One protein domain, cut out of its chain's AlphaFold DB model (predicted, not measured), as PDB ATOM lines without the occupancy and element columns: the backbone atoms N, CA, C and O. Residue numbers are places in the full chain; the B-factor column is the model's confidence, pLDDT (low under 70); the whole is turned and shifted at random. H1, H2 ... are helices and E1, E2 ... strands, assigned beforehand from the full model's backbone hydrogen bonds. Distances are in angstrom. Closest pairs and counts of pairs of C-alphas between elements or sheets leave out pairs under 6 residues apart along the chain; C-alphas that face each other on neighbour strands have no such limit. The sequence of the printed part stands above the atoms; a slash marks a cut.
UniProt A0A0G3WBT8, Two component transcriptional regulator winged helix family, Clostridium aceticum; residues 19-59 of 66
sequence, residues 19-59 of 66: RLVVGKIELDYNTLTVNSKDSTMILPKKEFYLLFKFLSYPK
ATOM      1  N   ARG A  19     113.784  -0.749  22.988       76.94
ATOM      2  CA  ARG A  19     114.783  -0.143  22.088       76.94
ATOM      3  C   ARG A  19     115.336  -1.136  21.076       76.94
ATOM      4  O   ARG A  19     115.991  -2.111  21.436       76.94
ATOM      5  N   LEU A  20     115.152  -0.836  19.795       78.56
ATOM      6  CA  LEU A  20     115.633  -1.659  18.692       78.56
ATOM      7  C   LEU A  20     116.838  -0.998  18.023       78.56
ATOM      8  O   LEU A  20     116.707   0.052  17.400       78.56
ATOM      9  N   VAL A  21     118.004  -1.635  18.112       79.25
ATOM     10  CA  VAL A  21     119.230  -1.163  17.456       79.25
ATOM     11  C   VAL A  21     119.481  -1.988  16.200       79.25
ATOM     12  O   VAL A  21     119.704  -3.195  16.276       79.25
ATOM     13  N   VAL A  22     119.480  -1.338  15.038       76.06
ATOM     14  CA  VAL A  22     119.813  -1.943  13.745       76.06
ATOM     15  C   VAL A  22     120.962  -1.180  13.098       76.06
ATOM     16  O   VAL A  22     120.798  -0.104  12.522       76.06
ATOM     17  N   GLY A  23     122.161  -1.761  13.166       78.38
ATOM     18  CA  GLY A  23     123.369  -1.161  12.603       78.38
ATOM     19  C   GLY A  23     123.735   0.153  13.296       78.38
ATOM     20  O   GLY A  23     124.319   0.134  14.372       78.38
ATOM     21  N   LYS A  24     123.426   1.286  12.653       80.75
ATOM     22  CA  LYS A  24     123.694   2.656  13.147       80.75
ATOM     23  C   LYS A  24     122.418   3.422  13.522       80.75
ATOM     24  O   LYS A  24     122.481   4.631  13.728       80.75
ATOM     25  N   ILE A  25     121.278   2.736  13.502       81.19
ATOM     26  CA  ILE A  25     119.961   3.301  13.776       81.19
ATOM     27  C   ILE A  25     119.452   2.666  15.067       81.19
ATOM     28  O   ILE A  25     119.476   1.446  15.207       81.19
ATOM     29  N   GLU A  26     118.990   3.487  15.995       85.75
ATOM     30  CA  GLU A  26     118.361   3.092  17.246       85.75
ATOM     31  C   GLU A  26     116.923   3.614  17.257       85.75
ATOM     32  O   GLU A  26     116.677   4.788  17.014       85.75
ATOM     33  N   LEU A  27     115.957   2.737  17.498       85.06
ATOM     34  CA  LEU A  27     114.550   3.089  17.621       85.06
ATOM     35  C   LEU A  27     114.156   2.958  19.083       85.06
ATOM     36  O   LEU A  27     114.323   1.882  19.650       85.06
ATOM     37  N   ASP A  28     113.587   4.004  19.672       85.62
ATOM     38  CA  ASP A  28     113.095   3.990  21.046       85.62
ATOM     39  C   ASP A  28     111.560   3.984  21.057       85.62
ATOM     40  O   ASP A  28     110.897   4.901  20.571       85.62
ATOM     41  N   TYR A  29     110.991   2.906  21.594       81.38
ATOM     42  CA  TYR A  29     109.552   2.641  21.608       81.38
ATOM     43  C   TYR A  29     108.801   3.548  22.593       81.38
ATOM     44  O   TYR A  29     107.634   3.860  22.370       81.38
ATOM     45  N   ASN A  30     109.464   4.004  23.661       82.31
ATOM     46  CA  ASN A  30     108.852   4.883  24.661       82.31
ATOM     47  C   ASN A  30     108.637   6.295  24.112       82.31
ATOM     48  O   ASN A  30     107.618   6.928  24.380       82.31
ATOM     49  N   THR A  31     109.601   6.783  23.338       84.25
ATOM     50  CA  THR A  31     109.600   8.144  22.783       84.25
ATOM     51  C   THR A  31     109.160   8.200  21.323       84.25
ATOM     52  O   THR A  31     108.957   9.292  20.795       84.25
ATOM     53  N   LEU A  32     108.989   7.042  20.673       85.00
ATOM     54  CA  LEU A  32     108.684   6.915  19.243       85.00
ATOM     55  C   LEU A  32     109.707   7.660  18.370       85.00
ATOM     56  O   LEU A  32     109.376   8.222  17.321       85.00
ATOM     57  N   THR A  33     110.959   7.681  18.831       85.44
ATOM     58  CA  THR A  33     112.067   8.320  18.127       85.44
ATOM     59  C   THR A  33     112.927   7.303  17.406       85.44
ATOM     60  O   THR A  33     113.125   6.172  17.849       85.44
ATOM     61  N   VAL A  34     113.449   7.735  16.268       86.81
ATOM     62  CA  VAL A  34     114.471   7.049  15.497       86.81
ATOM     63  C   VAL A  34     115.720   7.905  15.549       86.81
ATOM     64  O   VAL A  34     115.753   9.023  15.037       86.81
ATOM     65  N   ASN A  35     116.747   7.376  16.187       86.06
ATOM     66  CA  ASN A  35     118.050   7.980  16.309       86.06
ATOM     67  C   ASN A  35     118.998   7.346  15.290       86.06
ATOM     68  O   ASN A  35     119.295   6.158  15.345       86.06
ATOM     69  N   SER A  36     119.449   8.134  14.327       84.69
ATOM     70  CA  SER A  36     120.500   7.771  13.384       84.69
ATOM     71  C   SER A  36     121.781   8.509  13.753       84.69
ATOM     72  O   SER A  36     121.737   9.544  14.404       84.69
ATOM     73  N   LYS A  37     122.931   8.017  13.278       79.94
ATOM     74  CA  LYS A  37     124.259   8.592  13.574       79.94
ATOM     75  C   LYS A  37     124.355  10.128  13.443       79.94
ATOM     76  O   LYS A  37     125.177  10.723  14.127       79.94
ATOM     77  N   ASP A  38     123.554  10.732  12.568       80.50
ATOM     78  CA  ASP A  38     123.587  12.166  12.259       80.50
ATOM     79  C   ASP A  38     122.374  12.945  12.806       80.50
ATOM     80  O   ASP A  38     122.410  14.168  12.905       80.50
ATOM     81  N   SER A  39     121.277  12.263  13.153       83.06
ATOM     82  CA  SER A  39     120.018  12.933  13.478       83.06
ATOM     83  C   SER A  39     119.042  12.045  14.245       83.06
ATOM     84  O   SER A  39     118.908  10.849  13.992       83.06
ATOM     85  N   THR A  40     118.310  12.662  15.171       87.50
ATOM     86  CA  THR A  40     117.170  12.047  15.853       87.50
ATOM     87  C   THR A  40     115.881  12.623  15.286       87.50
ATOM     88  O   THR A  40     115.709  13.839  15.232       87.50
ATOM     89  N   MET A  41     114.968  11.752  14.869       88.31
ATOM     90  CA  MET A  41     113.671  12.125  14.314       88.31
ATOM     91  C   MET A  41     112.549  11.430  15.080       88.31
ATOM     92  O   MET A  41     112.648  10.252  15.410       88.31
ATOM     93  N   ILE A  42     111.457  12.146  15.338       87.94
ATOM     94  CA  ILE A  42     110.226  11.562  15.882       87.94
ATOM     95  C   ILE A  42     109.374  11.089  14.703       87.94
ATOM     96  O   ILE A  42     109.097  11.874  13.795       87.94
ATOM     97  N   LEU A  43     108.953   9.824  14.718       85.19
ATOM     98  CA  LEU A  43     108.064   9.279  13.692       85.19
ATOM     99  C   LEU A  43     106.610   9.235  14.180       85.19
ATOM    100  O   LEU A  43     106.348   8.983  15.360       85.19
ATOM    101  N   PRO A  44     105.628   9.399  13.277       88.38
ATOM    102  CA  PRO A  44     104.235   9.116  13.591       88.38
ATOM    103  C   PRO A  44     104.061   7.668  14.071       88.38
ATOM    104  O   PRO A  44     104.631   6.745  13.488       88.38
ATOM    105  N   LYS A  45     103.201   7.443  15.077       83.75
ATOM    106  CA  LYS A  45     102.954   6.118  15.693       83.75
ATOM    107  C   LYS A  45     102.827   4.973  14.681       83.75
ATOM    108  O   LYS A  45     103.447   3.930  14.853       83.75
ATOM    109  N   LYS A  46     102.029   5.158  13.623       85.56
ATOM    110  CA  LYS A  46     101.795   4.116  12.608       85.56
ATOM    111  C   LYS A  46     103.067   3.757  11.838       85.56
ATOM    112  O   LYS A  46     103.343   2.577  11.655       85.56
ATOM    113  N   GLU A  47     103.826   4.759  11.408       84.62
ATOM    114  CA  GLU A  47     105.066   4.560  10.655       84.62
ATOM    115  C   GLU A  47     106.154   3.958  11.537       84.62
ATOM    116  O   GLU A  47     106.815   3.008  11.124       84.62
ATOM    117  N   PHE A  48     106.265   4.433  12.781       87.94
ATOM    118  CA  PHE A  48     107.178   3.870  13.766       87.94
ATOM    119  C   PHE A  48     106.902   2.381  13.998       87.94
ATOM    120  O   PHE A  48     107.813   1.569  13.882       87.94
ATOM    121  N   TYR A  49     105.649   1.994  14.265       84.25
ATOM    122  CA  TYR A  49     105.309   0.588  14.498       84.25
ATOM    123  C   TYR A  49     105.557  -0.295  13.279       84.25
ATOM    124  O   TYR A  49     106.004  -1.433  13.425       84.25
ATOM    125  N   LEU A  50     105.296   0.217  12.075       83.88
ATOM    126  CA  LEU A  50     105.580  -0.507  10.842       83.88
ATOM    127  C   LEU A  50     107.091  -0.733  10.676       83.88
ATOM    128  O   LEU A  50     107.527  -1.860  10.443       83.88
ATOM    129  N   LEU A  51     107.882   0.327  10.859       82.56
ATOM    130  CA  LEU A  51     109.339   0.298  10.761       82.56
ATOM    131  C   LEU A  51     109.942  -0.635  11.819       82.56
ATOM    132  O   LEU A  51     110.723  -1.524  11.487       82.56
ATOM    133  N   PHE A  52     109.518  -0.489  13.075       82.56
ATOM    134  CA  PHE A  52     109.927  -1.332  14.196       82.56
ATOM    135  C   PHE A  52     109.625  -2.807  13.918       82.56
ATOM    136  O   PHE A  52     110.485  -3.665  14.114       82.56
ATOM    137  N   LYS A  53     108.437  -3.114  13.384       79.75
ATOM    138  CA  LYS A  53     108.056  -4.474  12.992       79.75
ATOM    139  C   LYS A  53     108.946  -5.013  11.871       79.75
ATOM    140  O   LYS A  53     109.462  -6.119  11.993       79.75
ATOM    141  N   PHE A  54     109.178  -4.255  10.804       80.38
ATOM    142  CA  PHE A  54     110.033  -4.701   9.697       80.38
ATOM    143  C   PHE A  54     111.474  -4.965  10.138       80.38
ATOM    144  O   PHE A  54     112.067  -5.977   9.765       80.38
ATOM    145  N   LEU A  55     112.013  -4.086  10.978       78.94
ATOM    146  CA  LEU A  55     113.370  -4.185  11.497       78.94
ATOM    147  C   LEU A  55     113.530  -5.297  12.547       78.94
ATOM    148  O   LEU A  55     114.594  -5.906  12.624       78.94
ATOM    149  N   SER A  56     112.472  -5.613  13.300       74.88
ATOM    150  CA  SER A  56     112.461  -6.726  14.264       74.88
ATOM    151  C   SER A  56     112.480  -8.102  13.587       74.88
ATOM    152  O   SER A  56     112.965  -9.080  14.160       74.88
ATOM    153  N   TYR A  57     111.997  -8.195  12.343       78.06
ATOM    154  CA  TYR A  57     111.951  -9.438  11.568       78.06
ATOM    155  C   TYR A  57     112.776  -9.335  10.273       78.06
ATOM    156  O   TYR A  57     112.230  -9.420   9.170       78.06
ATOM    157  N   PRO A  58     114.117  -9.217  10.371       68.69
ATOM    158  CA  PRO A  58     114.962  -9.152   9.190       68.69
ATOM    159  C   PRO A  58     114.812 -10.439   8.367       68.69
ATOM    160  O   PRO A  58     114.802 -11.548   8.918       68.69
ATOM    161  N   LYS A  59     114.737 -10.276   7.038       68.19
ATOM    162  CA  LYS A  59     114.524 -11.340   6.031       68.19
ATOM    163  C   LYS A  59     113.106 -11.933   5.986       68.19
ATOM    164  O   LYS A  59     112.921 -12.991   5.392       68.19
TER     165      LYS A  59
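This is residues 19 to 59 of the 66 residues of the protein "Two component transcriptional regulator winged helix family" of Clostridium aceticum (UniProt A0A0G3WBT8). A small sheet of four short strands, folded back and forth as a row of hairpins, has a single helix, H1, crossing slantwise over one face, while its other face is bare of named elements. H1 follows the last strand, E4, and passes back over the sheet from E3 toward E1, the first strand. The printed part has 41 residues, with the order E1, E2, E3, E4, H1 along the chain; the sheet runs E1 - E2 - E3 - E4, all antiparallel, and the class is mixed, helices and strands. The whole is compact, with a radius of gyration of the C-alphas of 9.4 A, and rounded, spanning 26 by 22 by 13 A.

The sheet is a meander, each strand the antiparallel neighbour of the one before: E1, residues 19 to 22, E2, residues 25 to 28, E3, residues 33 to 36, and E4, residues 39 to 42. E1 and E4 are its edge strands and are apart. In the hairpin of E1 and E2, N 20 and O 27 are within hydrogen-bond range at 2.8 A. In the hairpin of E2 and E3, N 35 and O 26 are 2.7 A apart, and in that of E3 and E4, N 34 and O 41 are 2.8 A apart, both within range. From edge to edge the strands' lines turn by 48 degrees. H1, residues 45 to 56, is on one face of this sheet at a height over the sheet of 9.5 A, giving two layers, a sheet with a helix on one face. It lies over E1 and E3, and only just not over E2, on which 2 of its 12 C-alphas fall. On the local plane its line and that of E3 stand at 47 degrees, slantwise to the strands. The closest C-alphas of E1 and H1 are those of Val 22 and Leu 55, 7.2 A apart; those of E3 and H1 are Thr 33 and Phe 48, 7.9 A apart. In H1, every O i to N i+4 pair is within hydrogen-bond range.

E1 begins at C-alpha 19, (114.783, -0.143, 22.088), and is 9.9 A long from first to last C-alpha. E2 measures 10.0 A, E3 9.7 A and E4 10.2 A, the last ending at C-alpha 42, (110.226, 11.562, 15.882). H1 is 16.0 A long and ends at C-alpha 56, (112.461, -6.726, 14.264).

The two C-alphas farthest apart are those of Thr 31 and Lys 59, 26.2 A. The printed part has no cut, and the four links between named elements are tight. The mean pLDDT of the printed part is 82.2; residues 58 to 59 are under 70.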